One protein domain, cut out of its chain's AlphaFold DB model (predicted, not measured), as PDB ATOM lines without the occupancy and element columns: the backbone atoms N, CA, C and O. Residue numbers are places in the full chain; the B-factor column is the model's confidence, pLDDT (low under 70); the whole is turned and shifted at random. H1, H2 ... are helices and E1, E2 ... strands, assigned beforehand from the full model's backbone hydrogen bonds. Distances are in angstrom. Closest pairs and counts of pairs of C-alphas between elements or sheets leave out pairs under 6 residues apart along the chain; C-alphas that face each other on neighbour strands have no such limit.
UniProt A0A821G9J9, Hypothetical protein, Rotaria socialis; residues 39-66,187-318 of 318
ATOM      1  N   ARG A  39     145.240 191.732 165.395       52.62
ATOM      2  CA  ARG A  39     145.692 191.099 166.646       52.62
ATOM      3  C   ARG A  39     145.598 192.029 167.862       52.62
ATOM      4  O   ARG A  39     145.407 191.553 168.978       52.62
ATOM      5  N   ALA A  40     145.728 193.341 167.662       56.12
ATOM      6  CA  ALA A  40     145.526 194.334 168.717       56.12
ATOM      7  C   ALA A  40     144.038 194.533 169.063       56.12
ATOM      8  O   ALA A  40     143.722 194.821 170.217       56.12
ATOM      9  N   ALA A  41     143.134 194.354 168.094       57.44
ATOM     10  CA  ALA A  41     141.693 194.356 168.337       57.44
ATOM     11  C   ALA A  41     141.265 193.127 169.159       57.44
ATOM     12  O   ALA A  41     140.632 193.297 170.198       57.44
ATOM     13  N   ASP A  42     141.723 191.924 168.793       53.41
ATOM     14  CA  ASP A  42     141.424 190.691 169.540       53.41
ATOM     15  C   ASP A  42     141.989 190.707 170.974       53.41
ATOM     16  O   ASP A  42     141.364 190.210 171.913       53.41
ATOM     17  N   ALA A  43     143.159 191.324 171.176       53.41
ATOM     18  CA  ALA A  43     143.753 191.477 172.505       53.41
ATOM     19  C   ALA A  43     142.977 192.455 173.407       53.41
ATOM     20  O   ALA A  43     142.985 192.287 174.625       53.41
ATOM     21  N   ARG A  44     142.295 193.458 172.833       54.00
ATOM     22  CA  ARG A  44     141.462 194.408 173.592       54.00
ATOM     23  C   ARG A  44     140.120 193.807 173.996       54.00
ATOM     24  O   ARG A  44     139.686 194.033 175.119       54.00
ATOM     25  N   THR A  45     139.500 192.998 173.140       52.34
ATOM     26  CA  THR A  45     138.234 192.319 173.469       52.34
ATOM     27  C   THR A  45     138.416 191.299 174.599       52.34
ATOM     28  O   THR A  45     137.573 191.207 175.483       52.34
ATOM     29  N   ASN A  46     139.561 190.605 174.649       48.66
ATOM     30  CA  ASN A  46     139.874 189.673 175.740       48.66
ATOM     31  C   ASN A  46     140.190 190.349 177.087       48.66
ATOM     32  O   ASN A  46     140.081 189.694 178.117       48.66
ATOM     33  N   GLN A  47     140.589 191.627 177.108       48.06
ATOM     34  CA  GLN A  47     140.830 192.336 178.370       48.06
ATOM     35  C   GLN A  47     139.536 192.779 179.055       48.06
ATOM     36  O   GLN A  47     139.498 192.787 180.279       48.06
ATOM     37  N   ASN A  48     138.482 193.099 178.301       45.50
ATOM     38  CA  ASN A  48     137.210 193.518 178.895       45.50
ATOM     39  C   ASN A  48     136.456 192.345 179.545       45.50
ATOM     40  O   ASN A  48     135.937 192.512 180.640       45.50
ATOM     41  N   ASN A  49     136.506 191.142 178.960       51.59
ATOM     42  CA  ASN A  49     135.892 189.949 179.564       51.59
ATOM     43  C   ASN A  49     136.601 189.482 180.849       51.59
ATOM     44  O   ASN A  49     136.037 188.718 181.623       51.59
ATOM     45  N   PHE A  50     137.850 189.896 181.073       48.84
ATOM     46  CA  PHE A  50     138.627 189.448 182.229       48.84
ATOM     47  C   PHE A  50     138.225 190.169 183.524       48.84
ATOM     48  O   PHE A  50     138.357 189.596 184.600       48.84
ATOM     49  N   TYR A  51     137.730 191.408 183.429       52.41
ATOM     50  CA  TYR A  51     137.305 192.175 184.604       52.41
ATOM     51  C   TYR A  51     135.910 191.777 185.104       52.41
ATOM     52  O   TYR A  51     135.692 191.799 186.309       52.41
ATOM     53  N   GLU A  52     135.004 191.337 184.224       55.88
ATOM     54  CA  GLU A  52     133.690 190.816 184.642       55.88
ATOM     55  C   GLU A  52     133.817 189.488 185.415       55.88
ATOM     56  O   GLU A  52     133.095 189.260 186.381       55.88
ATOM     57  N   GLU A  53     134.792 188.634 185.072       57.47
ATOM     58  CA  GLU A  53     135.002 187.349 185.762       57.47
ATOM     59  C   GLU A  53     135.500 187.498 187.220       57.47
ATOM     60  O   GLU A  53     135.229 186.617 188.045       57.47
ATOM     61  N   GLU A  54     136.225 188.575 187.560       58.41
ATOM     62  CA  GLU A  54     136.714 188.807 188.934       58.41
ATOM     63  C   GLU A  54     135.563 189.164 189.890       58.41
ATOM     64  O   GLU A  54     135.485 188.606 190.992       58.41
ATOM     65  N   ASP A  55     134.631 190.011 189.446       62.94
ATOM     66  CA  ASP A  55     133.500 190.467 190.261       62.94
ATOM     67  C   ASP A  55     132.563 189.311 190.638       62.94
ATOM     68  O   ASP A  55     132.083 189.234 191.776       62.94
ATOM     69  N   GLU A  56     132.365 188.336 189.746       65.62
ATOM     70  CA  GLU A  56     131.486 187.209 190.047       65.62
ATOM     71  C   GLU A  56     132.099 186.179 191.025       65.62
ATOM     72  O   GLU A  56     131.373 185.374 191.624       65.62
ATOM     73  N   VAL A  57     133.430 186.093 191.170       64.88
ATOM     74  CA  VAL A  57     134.078 185.175 192.142       64.88
ATOM     75  C   VAL A  57     134.048 185.760 193.539       64.88
ATOM     76  O   VAL A  57     133.763 185.040 194.499       64.88
ATOM     77  N   ASP A  58     134.247 187.067 193.638       68.88
ATOM     78  CA  ASP A  58     134.008 187.786 194.880       68.88
ATOM     79  C   ASP A  58     132.535 187.725 195.307       68.88
ATOM     80  O   ASP A  58     132.253 187.721 196.509       68.88
ATOM     81  N   GLU A  59     131.596 187.604 194.364       74.88
ATOM     82  CA  GLU A  59     130.185 187.358 194.678       74.88
ATOM     83  C   GLU A  59     129.938 185.935 195.208       74.88
ATOM     84  O   GLU A  59     129.211 185.758 196.180       74.88
ATOM     85  N   LEU A  60     130.618 184.911 194.678       68.56
ATOM     86  CA  LEU A  60     130.532 183.536 195.200       68.56
ATOM     87  C   LEU A  60     131.049 183.434 196.645       68.56
ATOM     88  O   LEU A  60     130.459 182.749 197.487       68.56
ATOM     89  N   ILE A  61     132.138 184.153 196.926       65.31
ATOM     90  CA  ILE A  61     132.699 184.313 198.267       65.31
ATOM     91  C   ILE A  61     131.707 185.061 199.171       65.31
ATOM     92  O   ILE A  61     131.449 184.610 200.283       65.31
ATOM     93  N   ARG A  62     131.099 186.160 198.705       73.44
ATOM     94  CA  ARG A  62     130.074 186.904 199.462       73.44
ATOM     95  C   ARG A  62     128.832 186.069 199.767       73.44
ATOM     96  O   ARG A  62     128.397 186.039 200.919       73.44
ATOM     97  N   GLN A  63     128.304 185.349 198.784       68.38
ATOM     98  CA  GLN A  63     127.100 184.533 198.924       68.38
ATOM     99  C   GLN A  63     127.305 183.381 199.919       68.38
ATOM    100  O   GLN A  63     126.431 183.106 200.737       68.38
ATOM    101  N   ALA A  64     128.501 182.785 199.954       60.75
ATOM    102  CA  ALA A  64     128.873 181.804 200.976       60.75
ATOM    103  C   ALA A  64     128.696 182.304 202.421       60.75
ATOM    104  O   ALA A  64     128.462 181.505 203.332       60.75
ATOM    105  N   TYR A  65     128.839 183.615 202.635       63.66
ATOM    106  CA  TYR A  65     128.638 184.254 203.934       63.66
ATOM    107  C   TYR A  65     127.184 184.663 204.164       63.66
ATOM    108  O   TYR A  65     126.700 184.519 205.287       63.66
ATOM    109  N   ALA A  66     126.484 185.130 203.125       65.25
ATOM    110  CA  ALA A  66     125.063 185.479 203.200       65.25
ATOM    111  C   ALA A  66     124.199 184.289 203.657       65.25
ATOM    112  O   ALA A  66     123.245 184.472 204.411       65.25
ATOM    113  N   PRO A 187     165.634 180.096 218.776       87.00
ATOM    114  CA  PRO A 187     165.177 179.601 217.474       87.00
ATOM    115  C   PRO A 187     164.082 180.480 216.844       87.00
ATOM    116  O   PRO A 187     163.792 180.349 215.661       87.00
ATOM    117  N   TYR A 188     163.485 181.375 217.631       92.50
ATOM    118  CA  TYR A 188     162.505 182.367 217.213       92.50
ATOM    119  C   TYR A 188     162.681 183.652 218.037       92.50
ATOM    120  O   TYR A 188     163.278 183.637 219.117       92.50
ATOM    121  N   THR A 189     162.180 184.770 217.516       94.69
ATOM    122  CA  THR A 189     162.158 186.082 218.180       94.69
ATOM    123  C   THR A 189     160.740 186.436 218.650       94.69
ATOM    124  O   THR A 189     159.817 185.636 218.493       94.69
ATOM    125  N   TYR A 190     160.578 187.629 219.224       96.12
ATOM    126  CA  TYR A 190     159.315 188.147 219.744       96.12
ATOM    127  C   TYR A 190     158.838 189.373 218.956       96.12
ATOM    128  O   TYR A 190     159.649 190.220 218.573       96.12
ATOM    129  N   LEU A 191     157.527 189.511 218.770       96.56
ATOM    130  CA  LEU A 191     156.870 190.628 218.088       96.56
ATOM    131  C   LEU A 191     157.257 191.982 218.689       96.56
ATOM    132  O   LEU A 191     157.586 192.910 217.948       96.56
ATOM    133  N   SER A 192     157.306 192.071 220.021       94.69
ATOM    134  CA  SER A 192     157.749 193.279 220.726       94.69
ATOM    135  C   SER A 192     159.161 193.715 220.312       94.69
ATOM    136  O   SER A 192     159.389 194.898 220.080       94.69
ATOM    137  N   LEU A 193     160.102 192.776 220.146       92.81
ATOM    138  CA  LEU A 193     161.471 193.064 219.697       92.81
ATOM    139  C   LEU A 193     161.533 193.415 218.211       92.81
ATOM    140  O   LEU A 193     162.282 194.317 217.833       92.81
ATOM    141  N   ILE A 194     160.742 192.732 217.379       93.00
ATOM    142  CA  ILE A 194     160.659 193.015 215.942       93.00
ATOM    143  C   ILE A 194     160.240 194.471 215.717       93.00
ATOM    144  O   ILE A 194     160.896 195.170 214.949       93.00
ATOM    145  N   ARG A 195     159.214 194.957 216.432       86.44
ATOM    146  CA  ARG A 195     158.708 196.335 216.298       86.44
ATOM    147  C   ARG A 195     159.793 197.393 216.545       86.44
ATOM    148  O   ARG A 195     159.811 198.419 215.871       86.44
ATOM    149  N   TYR A 196     160.721 197.140 217.469       85.06
ATOM    150  CA  TYR A 196     161.859 198.039 217.699       85.06
ATOM    151  C   TYR A 196     162.914 197.968 216.588       85.06
ATOM    152  O   TYR A 196     163.563 198.969 216.299       85.06
ATOM    153  N   GLN A 197     163.107 196.800 215.972       85.06
ATOM    154  CA  GLN A 197     164.154 196.578 214.970       85.06
ATOM    155  C   GLN A 197     163.762 197.072 213.577       85.06
ATOM    156  O   GLN A 197     164.618 197.582 212.856       85.06
ATOM    157  N   THR A 198     162.485 196.963 213.207       81.69
ATOM    158  CA  THR A 198     161.992 197.278 211.855       81.69
ATOM    159  C   THR A 198     162.088 198.758 211.484       81.69
ATOM    160  O   THR A 198     162.110 199.089 210.304       81.69
ATOM    161  N   SER A 199     162.240 199.652 212.465       70.19
ATOM    162  CA  SER A 199     162.278 201.110 212.257       70.19
ATOM    163  C   SER A 199     163.534 201.625 211.534       70.19
ATOM    164  O   SER A 199     163.572 202.787 211.138       70.19
ATOM    165  N   SER A 200     164.581 200.808 211.388       68.94
ATOM    166  CA  SER A 200     165.903 201.264 210.926       68.94
ATOM    167  C   SER A 200     166.478 200.485 209.739       68.94
ATOM    168  O   SER A 200     167.689 200.531 209.516       68.94
ATOM    169  N   LEU A 201     165.667 199.721 209.002       69.25
ATOM    170  CA  LEU A 201     166.180 198.849 207.941       69.25
ATOM    171  C   LEU A 201     166.125 199.476 206.549       69.25
ATOM    172  O   LEU A 201     165.098 199.970 206.106       69.25
ATOM    173  N   ASN A 202     167.246 199.335 205.836       76.81
ATOM    174  CA  ASN A 202     167.406 199.698 204.425       76.81
ATOM    175  C   ASN A 202     167.180 198.506 203.469       76.81
ATOM    176  O   ASN A 202     167.505 198.598 202.287       76.81
ATOM    177  N   ALA A 203     166.711 197.360 203.972       80.44
ATOM    178  CA  ALA A 203     166.451 196.178 203.153       80.44
ATOM    179  C   ALA A 203     165.045 196.245 202.537       80.44
ATOM    180  O   ALA A 203     164.112 196.700 203.191       80.44
ATOM    181  N   THR A 204     164.884 195.741 201.308       89.00
ATOM    182  CA  THR A 204     163.574 195.647 200.632       89.00
ATOM    183  C   THR A 204     162.576 194.825 201.444       89.00
ATOM    184  O   THR A 204     161.394 195.155 201.506       89.00
ATOM    185  N   TYR A 205     163.062 193.763 202.093       92.69
ATOM    186  CA  TYR A 205     162.292 192.991 203.055       92.69
ATOM    187  C   TYR A 205     163.188 192.381 204.140       92.69
ATOM    188  O   TYR A 205     164.403 192.251 203.964       92.69
ATOM    189  N   GLN A 206     162.575 191.977 205.252       94.12
ATOM    190  CA  GLN A 206     163.215 191.211 206.315       94.12
ATOM    191  C   GLN A 206     162.284 190.121 206.844       94.12
ATOM    192  O   GLN A 206     161.117 190.383 207.138       94.12
ATOM    193  N   ASP A 207     162.839 188.922 207.009       95.56
ATOM    194  CA  ASP A 207     162.126 187.764 207.536       95.56
ATOM    195  C   ASP A 207     162.445 187.555 209.021       95.56
ATOM    196  O   ASP A 207     163.600 187.637 209.449       95.56
ATOM    197  N   PHE A 208     161.413 187.246 209.797       96.25
ATOM    198  CA  PHE A 208     161.495 186.922 211.213       96.25
ATOM    199  C   PHE A 208     160.724 185.645 211.503       96.25
ATOM    200  O   PHE A 208     159.575 185.496 211.095       96.25
ATOM    201  N   THR A 209     161.328 184.749 212.271       97.12
ATOM    202  CA  THR A 209     160.661 183.543 212.764       97.12
ATOM    203  C   THR A 209     160.147 183.799 214.175       97.12
ATOM    204  O   THR A 209     160.927 184.174 215.050       97.12
ATOM    205  N   ILE A 210     158.851 183.608 214.403       97.50
ATOM    206  CA  ILE A 210     158.186 183.795 215.702       97.50
ATOM    207  C   ILE A 210     157.384 182.552 216.072       97.50
ATOM    208  O   ILE A 210     157.011 181.784 215.194       97.50
ATOM    209  N   LYS A 211     157.069 182.367 217.354       97.12
ATOM    210  CA  LYS A 211     156.063 181.391 217.784       97.12
ATOM    211  C   LYS A 211     154.793 182.138 218.165       97.12
ATOM    212  O   LYS A 211     154.819 182.897 219.125       97.12
ATOM    213  N   ALA A 212     153.711 181.948 217.420       97.62
ATOM    214  CA  ALA A 212     152.493 182.731 217.586       97.62
ATOM    215  C   ALA A 212     151.229 181.896 217.369       97.62
ATOM    216  O   ALA A 212     151.261 180.803 216.803       97.62
ATOM    217  N   CYS A 213     150.101 182.448 217.802       97.56
ATOM    218  CA  CYS A 213     148.770 181.965 217.464       97.56
ATOM    219  C   CYS A 213     147.941 183.066 216.799       97.56
ATOM    220  O   CYS A 213     148.211 184.263 216.960       97.56
ATOM    221  N   PHE A 214     146.913 182.664 216.053       96.88
ATOM    222  CA  PHE A 214     145.914 183.598 215.542       96.88
ATOM    223  C   PHE A 214     144.989 184.025 216.682       96.88
ATOM    224  O   PHE A 214     144.369 183.194 217.338       96.88
ATOM    225  N   SER A 215     144.908 185.331 216.929       95.81
ATOM    226  CA  SER A 215     143.962 185.908 217.891       95.81
ATOM    227  C   SER A 215     142.573 186.055 217.279       95.81
ATOM    228  O   SER A 215     141.575 185.741 217.919       95.81
ATOM    229  N   SER A 216     142.506 186.526 216.033       95.31
ATOM    230  CA  SER A 216     141.264 186.650 215.271       95.31
ATOM    231  C   SER A 216     141.553 186.795 213.778       95.31
ATOM    232  O   SER A 216     142.596 187.315 213.378       95.31
ATOM    233  N   LEU A 217     140.618 186.344 212.944       95.00
ATOM    234  CA  LEU A 217     140.595 186.684 211.523       95.00
ATOM    235  C   LEU A 217     139.847 188.014 211.366       95.00
ATOM    236  O   LEU A 217     138.815 188.210 212.004       95.00
ATOM    237  N   VAL A 218     140.376 188.938 210.561       94.31
ATOM    238  CA  VAL A 218     139.739 190.254 210.338       94.31
ATOM    239  C   VAL A 218     138.574 190.148 209.368       94.31
ATOM    240  O   VAL A 218     137.581 190.856 209.488       94.31
ATOM    241  N   SER A 219     138.711 189.262 208.395       89.81
ATOM    242  CA  SER A 219     137.684 188.941 207.422       89.81
ATOM    243  C   SER A 219     137.808 187.475 207.057       89.81
ATOM    244  O   SER A 219     138.728 186.786 207.493       89.81
ATOM    245  N   ASN A 220     136.912 187.002 206.206       87.44
ATOM    246  CA  ASN A 220     137.134 185.747 205.516       87.44
ATOM    247  C   ASN A 220     138.077 185.939 204.307       87.44
ATOM    248  O   ASN A 220     138.296 187.091 203.904       87.44
ATOM    249  N   PRO A 221     138.651 184.854 203.743       92.06
ATOM    250  CA  PRO A 221     139.483 184.940 202.545       92.06
ATOM    251  C   PRO A 221     138.690 185.514 201.370       92.06
ATOM    252  O   PRO A 221     137.578 185.066 201.100       92.06
ATOM    253  N   ARG A 222     139.265 186.494 200.677       92.12
ATOM    254  CA  ARG A 222     138.687 187.130 199.483       92.12
ATOM    255  C   ARG A 222     139.563 186.878 198.275       92.12
ATOM    256  O   ARG A 222     140.732 186.526 198.450       92.12
ATOM    257  N   LEU A 223     139.022 187.079 197.079       91.06
ATOM    258  CA  LEU A 223     139.811 186.999 195.869       91.06
ATOM    259  C   LEU A 223     140.080 188.397 195.316       91.06
ATOM    260  O   LEU A 223     139.214 189.038 194.750       91.06
ATOM    261  N   VAL A 224     141.319 188.859 195.429       91.75
ATOM    262  CA  VAL A 224     141.712 190.179 194.937       91.75
ATOM    263  C   VAL A 224     142.749 189.997 193.842       91.75
ATOM    264  O   VAL A 224     143.843 189.511 194.117       91.75
ATOM    265  N   LYS A 225     142.435 190.410 192.607       91.69
ATOM    266  CA  LYS A 225     143.368 190.379 191.461       91.69
ATOM    267  C   LYS A 225     143.998 188.998 191.229       91.69
ATOM    268  O   LYS A 225     145.210 188.882 191.053       91.69
ATOM    269  N   ASN A 226     143.181 187.947 191.252       91.81
ATOM    270  CA  ASN A 226     143.610 186.545 191.148       91.81
ATOM    271  C   ASN A 226     144.513 186.031 192.283       91.81
ATOM    272  O   ASN A 226     145.200 185.021 192.121       91.81
ATOM    273  N   GLU A 227     144.480 186.669 193.449       95.44
ATOM    274  CA  GLU A 227     145.166 186.199 194.649       95.44
ATOM    275  C   GLU A 227     144.187 186.065 195.812       95.44
ATOM    276  O   GLU A 227     143.246 186.847 195.945       95.44
ATOM    277  N   PHE A 228     144.417 185.082 196.684       96.75
ATOM    278  CA  PHE A 228     143.711 185.057 197.956       96.75
ATOM    279  C   PHE A 228     144.274 186.148 198.868       96.75
ATOM    280  O   PHE A 228     145.478 186.183 199.128       96.75
ATOM    281  N   ASP A 229     143.398 187.003 199.394       96.12
ATOM    282  CA  ASP A 229     143.734 187.988 200.418       96.12
ATOM    283  C   ASP A 229     142.999 187.663 201.719       96.12
ATOM    284  O   ASP A 229     141.779 187.481 201.758       96.12
ATOM    285  N   LEU A 230     143.763 187.589 202.804       96.88
ATOM    286  CA  LEU A 230     143.242 187.433 204.154       96.88
ATOM    287  C   LEU A 230     144.108 188.224 205.124       96.88
ATOM    288  O   LEU A 230     145.340 188.150 205.095       96.88
ATOM    289  N   GLN A 231     143.442 188.930 206.032       97.44
ATOM    290  CA  GLN A 231     144.071 189.632 207.139       97.44
ATOM    291  C   GLN A 231     143.687 188.993 208.469       97.44
ATOM    292  O   GLN A 231     142.546 188.568 208.666       97.44
ATOM    293  N   ALA A 232     144.637 188.940 209.398       97.81
ATOM    294  CA  ALA A 232     144.431 188.350 210.713       97.81
ATOM    295  C   ALA A 232     145.281 189.040 211.782       97.81
ATOM    296  O   ALA A 232     146.367 189.543 211.497       97.81
ATOM    297  N   TYR A 233     144.805 189.037 213.021       98.06
ATOM    298  CA  TYR A 233     145.611 189.397 214.179       98.06
ATOM    299  C   TYR A 233     146.325 188.159 214.708       98.06
ATOM    300  O   TYR A 233     145.694 187.129 214.948       98.06
ATOM    301  N   ILE A 234     147.630 188.272 214.934       98.12
ATOM    302  CA  ILE A 234     148.434 187.238 215.593       98.12
ATOM    303  C   ILE A 234     149.014 187.763 216.903       98.12
ATOM    304  O   ILE A 234     149.193 188.972 217.074       98.12
ATOM    305  N   ASN A 235     149.308 186.847 217.821       97.75
ATOM    306  CA  ASN A 235     149.860 187.140 219.138       97.75
ATOM    307  C   ASN A 235     150.895 186.072 219.520       97.75
ATOM    308  O   ASN A 235     150.656 184.879 219.336       97.75
ATOM    309  N   ASP A 236     152.045 186.503 220.034       97.19
ATOM    310  CA  ASP A 236     153.150 185.640 220.482       97.19
ATOM    311  C   ASP A 236     153.347 185.635 222.014       97.19
ATOM    312  O   ASP A 236     154.329 185.109 222.536       97.19
ATOM    313  N   GLY A 237     152.423 186.257 222.747       97.00
ATOM    314  CA  GLY A 237     152.465 186.502 224.186       97.00
ATOM    315  C   GLY A 237     153.156 187.810 224.582       97.00
ATOM    316  O   GLY A 237     152.975 188.263 225.712       97.00
ATOM    317  N   SER A 238     153.923 188.432 223.680       96.88
ATOM    318  CA  SER A 238     154.633 189.691 223.934       96.88
ATOM    319  C   SER A 238     153.942 190.910 223.321       96.88
ATOM    320  O   SER A 238     154.028 192.002 223.879       96.88
ATOM    321  N   ASP A 239     153.271 190.737 222.181       97.12
ATOM    322  CA  ASP A 239     152.568 191.797 221.455       97.12
ATOM    323  C   ASP A 239     151.476 191.194 220.553       97.12
ATOM    324  O   ASP A 239     151.402 189.978 220.363       97.12
ATOM    325  N   CYS A 240     150.649 192.053 219.960       97.38
ATOM    326  CA  CYS A 240     149.682 191.681 218.935       97.38
ATOM    327  C   CYS A 240     149.872 192.555 217.690       97.38
ATOM    328  O   CYS A 240     150.112 193.762 217.785       97.38
ATOM    329  N   ILE A 241     149.778 191.948 216.508       97.44
ATOM    330  CA  ILE A 241     149.943 192.660 215.238       97.44
ATOM    331  C   ILE A 241     148.968 192.152 214.179       97.44
ATOM    332  O   ILE A 241     148.641 190.966 214.130       97.44
ATOM    333  N   LEU A 242     148.517 193.074 213.330       97.81
ATOM    334  CA  LEU A 242     147.743 192.779 212.134       97.81
ATOM    335  C   LEU A 242     148.677 192.349 210.999       97.81
ATOM    336  O   LEU A 242     149.584 193.093 210.627       97.81
ATOM    337  N   VAL A 243     148.429 191.176 210.427       98.00
ATOM    338  CA  VAL A 243     149.226 190.596 209.341       98.00
ATOM    339  C   VAL A 243     148.360 190.269 208.131       98.00
ATOM    340  O   VAL A 243     147.154 190.050 208.257       98.00
ATOM    341  N   ARG A 244     148.989 190.210 206.957       97.62
ATOM    342  CA  ARG A 244     148.421 189.585 205.752       97.62
ATOM    343  C   ARG A 244     148.926 188.152 205.635       97.62
ATOM    344  O   ARG A 244     150.048 187.870 206.040       97.62
ATOM    345  N   LEU A 245     148.138 187.247 205.073       98.06
ATOM    346  CA  LEU A 245     148.594 185.894 204.748       98.06
ATOM    347  C   LEU A 245     148.961 185.829 203.268       98.06
ATOM    348  O   LEU A 245     148.237 186.366 202.436       98.06
ATOM    349  N   ALA A 246     150.087 185.190 202.943       97.81
ATOM    350  CA  ALA A 246     150.478 184.988 201.553       97.81
ATOM    351  C   ALA A 246     149.432 184.140 200.804       97.81
ATOM    352  O   ALA A 246     148.921 183.160 201.352       97.81
ATOM    353  N   SER A 247     149.153 184.482 199.542       97.50
ATOM    354  CA  SER A 247     148.160 183.779 198.712       97.50
ATOM    355  C   SER A 247     148.453 182.276 198.606       97.50
ATOM    356  O   SER A 247     147.567 181.454 198.829       97.50
ATOM    357  N   ASP A 248     149.717 181.898 198.387       97.75
ATOM    358  CA  ASP A 248     150.134 180.492 198.301       97.75
ATOM    359  C   ASP A 248     149.893 179.728 199.611       97.75
ATOM    360  O   ASP A 248     149.460 178.573 199.601       97.75
ATOM    361  N   LEU A 249     150.118 180.389 200.752       97.50
ATOM    362  CA  LEU A 249     149.842 179.830 202.073       97.50
ATOM    363  C   LEU A 249     148.335 179.607 202.258       97.50
ATOM    364  O   LEU A 249     147.926 178.557 202.753       97.50
ATOM    365  N   LEU A 250     147.499 180.562 201.839       97.50
ATOM    366  CA  LEU A 250     146.042 180.418 201.874       97.50
ATOM    367  C   LEU A 250     145.572 179.288 200.960       97.50
ATOM    368  O   LEU A 250     144.824 178.424 201.411       97.50
ATOM    369  N   ALA A 251     146.059 179.230 199.723       97.69
ATOM    370  CA  ALA A 251     145.729 178.174 198.770       97.69
ATOM    371  C   ALA A 251     146.080 176.782 199.316       97.69
ATOM    372  O   ALA A 251     145.256 175.864 199.262       97.69
ATOM    373  N   GLN A 252     147.266 176.632 199.916       96.94
ATOM    374  CA  GLN A 252     147.685 175.392 200.569       96.94
ATOM    375  C   GLN A 252     146.736 175.004 201.711       96.94
ATOM    376  O   GLN A 252     146.384 173.834 201.853       96.94
ATOM    377  N   ARG A 253     146.317 175.977 202.530       95.75
ATOM    378  CA  ARG A 253     145.487 175.745 203.723       95.75
ATOM    379  C   ARG A 253     144.007 175.514 203.408       95.75
ATOM    380  O   ARG A 253     143.367 174.730 204.102       95.75
ATOM    381  N   ILE A 254     143.476 176.152 202.369       96.69
ATOM    382  CA  ILE A 254     142.111 175.934 201.857       96.69
ATOM    383  C   ILE A 254     142.063 174.646 201.002       96.69
ATOM    384  O   ILE A 254     141.030 173.979 200.885       96.69
ATOM    385  N   GLY A 255     143.201 174.249 200.424       97.38
ATOM    386  CA  GLY A 255     143.347 173.040 199.613       97.38
ATOM    387  C   GLY A 255     142.852 173.202 198.174       97.38
ATOM    388  O   GLY A 255     142.426 172.217 197.564       97.38
ATOM    389  N   ILE A 256     142.840 174.433 197.665       97.06
ATOM    390  CA  ILE A 256     142.560 174.775 196.268       97.06
ATOM    391  C   ILE A 256     143.280 176.082 195.935       97.06
ATOM    392  O   ILE A 256     143.275 177.016 196.735       97.06
ATOM    393  N   THR A 257     143.908 176.153 194.767       97.25
ATOM    394  CA  THR A 257     144.508 177.397 194.263       97.25
ATOM    395  C   THR A 257     143.462 178.279 193.583       97.25
ATOM    396  O   THR A 257     142.421 177.795 193.136       97.25
ATOM    397  N   VAL A 258     143.749 179.576 193.444       94.94
ATOM    398  CA  VAL A 258     142.886 180.488 192.675       94.94
ATOM    399  C   VAL A 258     142.704 179.987 191.243       94.94
ATOM    400  O   VAL A 258     141.581 179.900 190.758       94.94
ATOM    401  N   ALA A 259     143.794 179.595 190.579       95.81
ATOM    402  CA  ALA A 259     143.745 179.097 189.209       95.81
ATOM    403  C   ALA A 259     142.855 177.848 189.078       95.81
ATOM    404  O   ALA A 259     142.050 177.759 188.156       95.81
ATOM    405  N   GLU A 260     142.947 176.902 190.016       96.75
ATOM    406  CA  GLU A 260     142.072 175.725 190.042       96.75
ATOM    407  C   GLU A 260     140.606 176.090 190.287       96.75
ATOM    408  O   GLU A 260     139.726 175.491 189.672       96.75
ATOM    409  N   LEU A 261     140.333 177.053 191.173       95.38
ATOM    410  CA  LEU A 261     138.977 177.541 191.419       95.38
ATOM    411  C   LEU A 261     138.386 178.165 190.147       95.38
ATOM    412  O   LEU A 261     137.259 177.838 189.780       95.38
ATOM    413  N   MET A 262     139.174 178.977 189.436       93.75
ATOM    414  CA  MET A 262     138.788 179.576 188.155       93.75
ATOM    415  C   MET A 262     138.524 178.528 187.077       93.75
ATOM    416  O   MET A 262     137.512 178.603 186.386       93.75
ATOM    417  N   ILE A 263     139.399 177.527 186.942       96.31
ATOM    418  CA  ILE A 263     139.215 176.438 185.972       96.31
ATOM    419  C   ILE A 263     137.926 175.671 186.278       96.31
ATOM    420  O   ILE A 263     137.086 175.524 185.396       96.31
ATOM    421  N   LYS A 264     137.722 175.255 187.534       96.25
ATOM    422  CA  LYS A 264     136.507 174.531 187.936       96.25
ATOM    423  C   LYS A 264     135.247 175.352 187.711       96.25
ATOM    424  O   LYS A 264     134.230 174.799 187.309       96.25
ATOM    425  N   ARG A 265     135.309 176.663 187.950       91.31
ATOM    426  CA  ARG A 265     134.200 177.570 187.658       91.31
ATOM    427  C   ARG A 265     133.887 177.587 186.163       91.31
ATOM    428  O   ARG A 265     132.726 177.443 185.804       91.31
ATOM    429  N   LYS A 266     134.904 177.692 185.302       94.88
ATOM    430  CA  LYS A 266     134.739 177.664 183.836       94.88
ATOM    431  C   LYS A 266     134.199 176.329 183.320       94.88
ATOM    432  O   LYS A 266     133.529 176.297 182.295       94.88
ATOM    433  N   GLU A 267     134.470 175.234 184.025       96.06
ATOM    434  CA  GLU A 267     133.931 173.905 183.714       96.06
ATOM    435  C   GLU A 267     132.464 173.719 184.154       96.06
ATOM    436  O   GLU A 267     131.805 172.787 183.688       96.06
ATOM    437  N   CYS A 268     131.925 174.587 185.020       95.94
ATOM    438  CA  CYS A 268     130.526 174.520 185.445       95.94
ATOM    439  C   CYS A 268     129.607 175.031 184.327       95.94
ATOM    440  O   CYS A 268     129.583 176.219 184.017       95.94
ATOM    441  N   THR A 269     128.818 174.132 183.737       94.50
ATOM    442  CA  THR A 269     127.944 174.463 182.591       94.50
ATOM    443  C   THR A 269     126.519 174.837 182.987       94.50
ATOM    444  O   THR A 269     125.789 175.414 182.186       94.50
ATOM    445  N   ASN A 270     126.105 174.496 184.206       95.50
ATOM    446  CA  ASN A 270     124.749 174.684 184.710       95.50
ATOM    447  C   ASN A 270     124.770 175.146 186.176       95.50
ATOM    448  O   ASN A 270     125.793 175.051 186.859       95.50
ATOM    449  N   ASP A 271     123.627 175.622 186.666       94.19
ATOM    450  CA  ASP A 271     123.524 176.201 188.012       94.19
ATOM    451  C   ASP A 271     123.704 175.168 189.128       94.19
ATOM    452  O   ASP A 271     124.217 175.492 190.196       94.19
ATOM    453  N   ILE A 272     123.367 173.901 188.866       96.00
ATOM    454  CA  ILE A 272     123.571 172.803 189.820       96.00
ATOM    455  C   ILE A 272     125.072 172.581 190.057       96.00
ATOM    456  O   ILE A 272     125.505 172.421 191.200       96.00
ATOM    457  N   ASP A 273     125.883 172.609 188.996       95.44
ATOM    458  CA  ASP A 273     127.339 172.482 189.086       95.44
ATOM    459  C   ASP A 273     127.953 173.681 189.816       95.44
ATOM    460  O   ASP A 273     128.785 173.490 190.707       95.44
ATOM    461  N   LYS A 274     127.488 174.903 189.510       92.69
ATOM    462  CA  LYS A 274     127.910 176.128 190.212       92.69
ATOM    463  C   LYS A 274     127.608 176.039 191.712       92.69
ATOM    464  O   LYS A 274     128.502 176.261 192.529       92.69
ATOM    465  N   GLN A 275     126.393 175.627 192.081       94.00
ATOM    466  CA  GLN A 275     125.985 175.461 193.477       94.00
ATOM    467  C   GLN A 275     126.817 174.386 194.187       94.00
ATOM    468  O   GLN A 275     127.244 174.564 195.328       94.00
ATOM    469  N   LYS A 276     127.115 173.273 193.510       95.50
ATOM    470  CA  LYS A 276     127.954 172.203 194.063       95.50
ATOM    471  C   LYS A 276     129.403 172.650 194.269       95.50
ATOM    472  O   LYS A 276     130.006 172.300 195.288       95.50
ATOM    473  N   LEU A 277     129.965 173.413 193.328       95.06
ATOM    474  CA  LEU A 277     131.294 174.009 193.465       95.06
ATOM    475  C   LEU A 277     131.332 174.967 194.660       95.06
ATOM    476  O   LEU A 277     132.240 174.867 195.487       95.06
ATOM    477  N   GLN A 278     130.322 175.829 194.784       91.88
ATOM    478  CA  GLN A 278     130.179 176.760 195.898       91.88
ATOM    479  C   GLN A 278     130.083 176.028 197.240       91.88
ATOM    480  O   GLN A 278     130.865 176.310 198.144       91.88
ATOM    481  N   MET A 279     129.205 175.029 197.365       94.06
ATOM    482  CA  MET A 279     129.101 174.213 198.580       94.06
ATOM    483  C   MET A 279     130.443 173.576 198.961       94.06
ATOM    484  O   MET A 279     130.852 173.652 200.119       94.06
ATOM    485  N   ASN A 280     131.163 172.991 197.993       95.50
ATOM    486  CA  ASN A 280     132.467 172.380 198.258       95.50
ATOM    487  C   ASN A 280     133.509 173.406 198.720       95.50
ATOM    488  O   ASN A 280     134.307 173.123 199.614       95.50
ATOM    489  N   PHE A 281     133.514 174.589 198.111       94.50
ATOM    490  CA  PHE A 281     134.408 175.667 198.509       94.50
ATOM    491  C   PHE A 281     134.078 176.174 199.920       94.50
ATOM    492  O   PHE A 281     134.976 176.334 200.745       94.50
ATOM    493  N   ASN A 282     132.794 176.302 200.252       91.69
ATOM    494  CA  ASN A 282     132.339 176.737 201.571       91.69
ATOM    495  C   ASN A 282     132.727 175.743 202.668       91.69
ATOM    496  O   ASN A 282     133.187 176.148 203.734       91.69
ATOM    497  N   GLU A 283     132.598 174.438 202.416       95.06
ATOM    498  CA  GLU A 283     133.077 173.405 203.342       95.06
ATOM    499  C   GLU A 283     134.580 173.534 203.613       95.06
ATOM    500  O   GLU A 283     135.014 173.458 204.766       95.06
ATOM    501  N   ARG A 284     135.380 173.805 202.576       95.25
ATOM    502  CA  ARG A 284     136.823 174.043 202.724       95.25
ATOM    503  C   ARG A 284     137.112 175.285 203.555       95.25
ATOM    504  O   ARG A 284     137.977 175.228 204.425       95.25
ATOM    505  N   LEU A 285     136.373 176.376 203.345       93.44
ATOM    506  CA  LEU A 285     136.511 177.598 204.141       93.44
ATOM    507  C   LEU A 285     136.140 177.383 205.615       93.44
ATOM    508  O   LEU A 285     136.821 177.908 206.495       93.44
ATOM    509  N   LYS A 286     135.120 176.566 205.907       92.44
ATOM    510  CA  LYS A 286     134.771 176.182 207.287       92.44
ATOM    511  C   LYS A 286     135.898 175.403 207.960       92.44
ATOM    512  O   LYS A 286     136.277 175.727 209.085       92.44
ATOM    513  N   ILE A 287     136.450 174.402 207.270       94.75
ATOM    514  CA  ILE A 287     137.585 173.611 207.770       94.75
ATOM    515  C   ILE A 287     138.802 174.517 207.989       94.75
ATOM    516  O   ILE A 287     139.437 174.455 209.040       94.75
ATOM    517  N   PHE A 288     139.089 175.402 207.033       95.19
ATOM    518  CA  PHE A 288     140.147 176.400 207.137       95.19
ATOM    519  C   PHE A 288     139.979 177.275 208.385       95.19
ATOM    520  O   PHE A 288     140.893 177.338 209.205       95.19
ATOM    521  N   GLY A 289     138.811 177.897 208.574       93.25
ATOM    522  CA  GLY A 289     138.543 178.756 209.730       93.25
ATOM    523  C   GLY A 289     138.697 178.018 211.062       93.25
ATOM    524  O   GLY A 289     139.320 178.540 211.988       93.25
ATOM    525  N   HIS A 290     138.208 176.775 211.143       93.69
ATOM    526  CA  HIS A 290     138.360 175.932 212.330       93.69
ATOM    527  C   HIS A 290     139.830 175.624 212.648       93.69
ATOM    528  O   HIS A 290     140.259 175.780 213.792       93.69
ATOM    529  N   ASN A 291     140.608 175.236 211.635       93.75
ATOM    530  CA  ASN A 291     142.026 174.915 211.792       93.75
ATOM    531  C   ASN A 291     142.836 176.149 212.208       93.75
ATOM    532  O   ASN A 291     143.688 176.061 213.089       93.75
ATOM    533  N   MET A 292     142.543 177.311 211.620       94.25
ATOM    534  CA  MET A 292     143.228 178.566 211.938       94.25
ATOM    535  C   MET A 292     142.973 179.025 213.377       94.25
ATOM    536  O   MET A 292     143.893 179.516 214.026       94.25
ATOM    537  N   ALA A 293     141.759 178.829 213.901       91.19
ATOM    538  CA  ALA A 293     141.396 179.232 215.261       91.19
ATOM    539  C   ALA A 293     142.158 178.467 216.361       91.19
ATOM    540  O   ALA A 293     142.322 178.978 217.466       91.19
ATOM    541  N   GLN A 294     142.618 177.246 216.078       90.25
ATOM    542  CA  GLN A 294     143.338 176.398 217.040       90.25
ATOM    543  C   GLN A 294     144.858 176.432 216.850       90.25
ATOM    544  O   GLN A 294     145.599 175.798 217.604       90.25
ATOM    545  N   LEU A 295     145.335 177.155 215.839       94.38
ATOM    546  CA  LEU A 295     146.717 177.085 215.407       94.38
ATOM    547  C   LEU A 295     147.639 177.886 216.337       94.38
ATOM    548  O   LEU A 295     147.543 179.110 216.444       94.38
ATOM    549  N   ASN A 296     148.581 177.180 216.962       95.81
ATOM    550  CA  ASN A 296     149.729 177.736 217.675       95.81
ATOM    551  C   ASN A 296     150.995 177.116 217.079       95.81
ATOM    552  O   ASN A 296     151.246 175.927 217.265       95.81
ATOM    553  N   ALA A 297     151.750 177.907 216.326       96.81
ATOM    554  CA  ALA A 297     152.767 177.406 215.411       96.81
ATOM    555  C   ALA A 297     153.970 178.349 215.333       96.81
ATOM    556  O   ALA A 297     153.923 179.502 215.776       96.81
ATOM    557  N   ILE A 298     155.058 177.859 214.744       97.50
ATOM    558  CA  ILE A 298     156.177 178.713 214.356       97.50
ATOM    559  C   ILE A 298     155.824 179.357 213.011       97.50
ATOM    560  O   ILE A 298     155.485 178.672 212.054       97.50
ATOM    561  N   MET A 299     155.875 180.682 212.932       98.06
ATOM    562  CA  MET A 299     155.501 181.453 211.750       98.06
ATOM    563  C   MET A 299     156.688 182.262 211.238       98.06
ATOM    564  O   MET A 299     157.431 182.851 212.025       98.06
ATOM    565  N   THR A 300     156.830 182.345 209.917       98.06
ATOM    566  CA  THR A 300     157.776 183.263 209.273       98.06
ATOM    567  C   THR A 300     157.032 184.514 208.827       98.06
ATOM    568  O   THR A 300     156.213 184.459 207.909       98.06
ATOM    569  N   LEU A 301     157.323 185.639 209.475       97.75
ATOM    570  CA  LEU A 301     156.823 186.962 209.122       97.75
ATOM    571  C   LEU A 301     157.812 187.691 208.226       97.75
ATOM    572  O   LEU A 301     158.975 187.834 208.586       97.75
ATOM    573  N   ARG A 302     157.324 188.230 207.115       97.00
ATOM    574  CA  ARG A 302     158.077 189.100 206.219       97.00
ATOM    575  C   ARG A 302     157.589 190.533 206.342       97.00
ATOM    576  O   ARG A 302     156.427 190.823 206.066       97.00
ATOM    577  N   TYR A 303     158.482 191.427 206.736       95.25
ATOM    578  CA  TYR A 303     158.262 192.869 206.681       95.25
ATOM    579  C   TYR A 303     158.816 193.381 205.366       95.25
ATOM    580  O   TYR A 303     159.983 193.140 205.069       95.25
ATOM    581  N   PHE A 304     157.995 194.080 204.594       92.12
ATOM    582  CA  PHE A 304     158.426 194.755 203.379       92.12
ATOM    583  C   PHE A 304     158.579 196.249 203.656       92.12
ATOM    584  O   PHE A 304     157.848 196.807 204.470       92.12
ATOM    585  N   SER A 305     159.522 196.902 202.980       88.38
ATOM    586  CA  SER A 305     159.749 198.346 203.138       88.38
ATOM    587  C   SER A 305     158.596 199.219 202.619       88.38
ATOM    588  O   SER A 305     158.441 200.357 203.048       88.38
ATOM    589  N   ASP A 306     157.796 198.687 201.697       86.81
ATOM    590  CA  ASP A 306     156.748 199.371 200.936       86.81
ATOM    591  C   ASP A 306     155.323 198.931 201.315       86.81
ATOM    592  O   ASP A 306     154.353 199.544 200.869       86.81
ATOM    593  N   ILE A 307     155.177 197.901 202.153       84.88
ATOM    594  CA  ILE A 307     153.876 197.374 202.580       84.88
ATOM    595  C   ILE A 307     153.680 197.654 204.067       84.88
ATOM    596  O   ILE A 307     154.479 197.247 204.903       84.88
ATOM    597  N   GLU A 308     152.563 198.302 204.397       88.75
ATOM    598  CA  GLU A 308     152.226 198.706 205.769       88.75
ATOM    599  C   GLU A 308     152.117 197.520 206.742       88.75
ATOM    600  O   GLU A 308     152.457 197.633 207.919       88.75
ATOM    601  N   LYS A 309     151.640 196.370 206.255       94.81
ATOM    602  CA  LYS A 309     151.349 195.189 207.074       94.81
ATOM    603  C   LYS A 309     152.320 194.062 206.730       94.81
ATOM    604  O   LYS A 309     152.423 193.714 205.550       94.81
ATOM    605  N   PRO A 310     152.988 193.449 207.721       96.75
ATOM    606  CA  PRO A 310     153.834 192.296 207.459       96.75
ATOM    607  C   PRO A 310     153.000 191.110 206.970       96.75
ATOM    608  O   PRO A 310     151.804 190.992 207.256       96.75
ATOM    609  N   MET A 311     153.653 190.220 206.230       97.81
ATOM    610  CA  MET A 311     153.032 189.060 205.608       97.81
ATOM    611  C   MET A 311     153.499 187.764 206.269       97.81
ATOM    612  O   MET A 311     154.695 187.559 206.467       97.81
ATOM    613  N   VAL A 312     152.573 186.865 206.589       98.19
ATOM    614  CA  VAL A 312     152.886 185.495 207.001       98.19
ATOM    615  C   VAL A 312     153.229 184.693 205.752       98.19
ATOM    616  O   VAL A 312     152.367 184.456 204.906       98.19
ATOM    617  N   MET A 313     154.487 184.279 205.649       98.06
ATOM    618  CA  MET A 313     155.009 183.539 204.497       98.06
ATOM    619  C   MET A 313     154.952 182.025 204.694       98.06
ATOM    620  O   MET A 313     154.815 181.286 203.727       98.06
ATOM    621  N   ALA A 314     155.090 181.558 205.937       97.88
ATOM    622  CA  ALA A 314     155.110 180.138 206.269       97.88
ATOM    623  C   ALA A 314     154.588 179.898 207.689       97.88
ATOM    624  O   ALA A 314     154.733 180.758 208.561       97.88
ATOM    625  N   ILE A 315     154.009 178.715 207.901       97.50
ATOM    626  CA  ILE A 315     153.508 178.221 209.186       97.50
ATOM    627  C   ILE A 315     154.014 176.787 209.350       97.50
ATOM    628  O   ILE A 315     153.647 175.924 208.552       97.50
ATOM    629  N   ASP A 316     154.822 176.551 210.378       95.88
ATOM    630  CA  ASP A 316     155.382 175.255 210.757       95.88
ATOM    631  C   ASP A 316     154.713 174.740 212.045       95.88
ATOM    632  O   ASP A 316     154.788 175.368 213.108       95.88
ATOM    633  N   GLU A 317     154.002 173.619 211.919       88.75
ATOM    634  CA  GLU A 317     153.279 172.948 213.001       88.75
ATOM    635  C   GLU A 317     154.218 171.976 213.717       88.75
ATOM    636  O   GLU A 317     154.433 170.852 213.266       88.75
ATOM    637  N   THR A 318     154.795 172.433 214.827       73.00
ATOM    638  CA  THR A 318     155.665 171.630 215.701       73.00
ATOM    639  C   THR A 318     154.898 170.900 216.787       73.00
ATOM    640  O   THR A 318     154.063 171.576 217.433       73.00
TER     641      THR A 318
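What this domain is: This is residues 39 to 66 and 187 to 318 of the 318 residues of the protein "Hypothetical protein" of Rotaria socialis (UniProt A0A821G9J9). A small closed barrel of five strands, E1, E4, E5, E7 and E6, forms one end of the domain, with the helix H2 packed on its outside. From the barrel the hairpin E2 and E3 and the helices H3, H4 and H5 reach toward the other end, where the long helix H1 crosses H5 near residues 60 to 64 and sticks out with residues 39 to 50. The printed part has 160 residues, with five named helices and seven named strands in the order H1 H2 E1 E2 E3 E4 E5 H3 H4 H5 E6 E7; the class is mixed, helices and strands. The barrel is mixed, and E2 and E3 are antiparallel. The whole is only just loose, close to compact, with a radius of gyration of the C-alphas of 18.5 A and spans of 53 by 40 by 25 A.

How they stand to each other: Round the barrel run E1, residues 205 to 217, E4, 231 to 235, E5, 240 to 245, E7, 311 to 316, and E6, 296 to 304, and back to E1. E5 and E7 are parallel, with N 312 and O 244 at 2.8 A; the other neighbour pairs are antiparallel. E1 bends by 96 degrees at residue 211: residues 205 to 213 pair with E6, N 208 and O 301 at 2.8 A, and 213 to 217 with E4, N 213 and O 235 at 2.9 A. In the hairpin E4 and E5, N 243 and O 232 are 2.8 A apart; in the hairpin E6 and E7, N 313 and O 300 are 2.8 A apart. H2, residues 191 to 200, is on the barrel, outside it, at a height over the sheet of 9.2 A, and runs along the strands over E6, at 12 degrees on the local plane. E3, residues 227 to 229, runs on into E4 at 50 degrees; its hairpin partner is E2, residues 222 to 224, with N 224 and O 227 at 2.8 A. H5, residues 271 to 293, is the hub. With residues 284 to 288 it touches H3, residues 247 to 254, about perpendicular at 84 degrees, closest C-alphas Ile 254 and Phe 288, 5.7 A. H4, residues 258 to 267, forms a helical hairpin with H5; they only just touch, with 3 pairs of C-alphas within 8 A, closest Arg 265 and Lys 274, 6.9 A. H1, residues 39 to 66, touches H5 with residues 60 to 64 alone, at a steep tilt of 62 degrees, closest C-alphas Ala 64 and Asn 282, 6.2 A. Every O i to N i+4 pair is within hydrogen-bond range in H3, H4 and H5, against 12 of 24 in H1 and 3 of 6 in H2.

Where its parts are: H1 is 42.3 A long from C-alpha 39 at (145.692, 191.099, 166.646) to C-alpha 66 at (125.063, 185.479, 203.200). H5 is 32.7 A long, E1 24.1 A and E6 23.9 A. E7 ends with C-alpha 316 at (155.382, 175.255, 210.757).

The domain as a whole: The C-alphas farthest apart, those of Arg 39 and Gly 237, are 58.1 A apart. Residues 67 to 186 are not printed, and C-alphas 66 and 187 are 43.0 A apart across the cut. Of the links that are printed whole, E6 to E7 is short and the others are tight. The mean pLDDT of the printed part is 87.6; residues 39 to 58, 60 to 61, 63 to 66 and 200 to 201 are under 70.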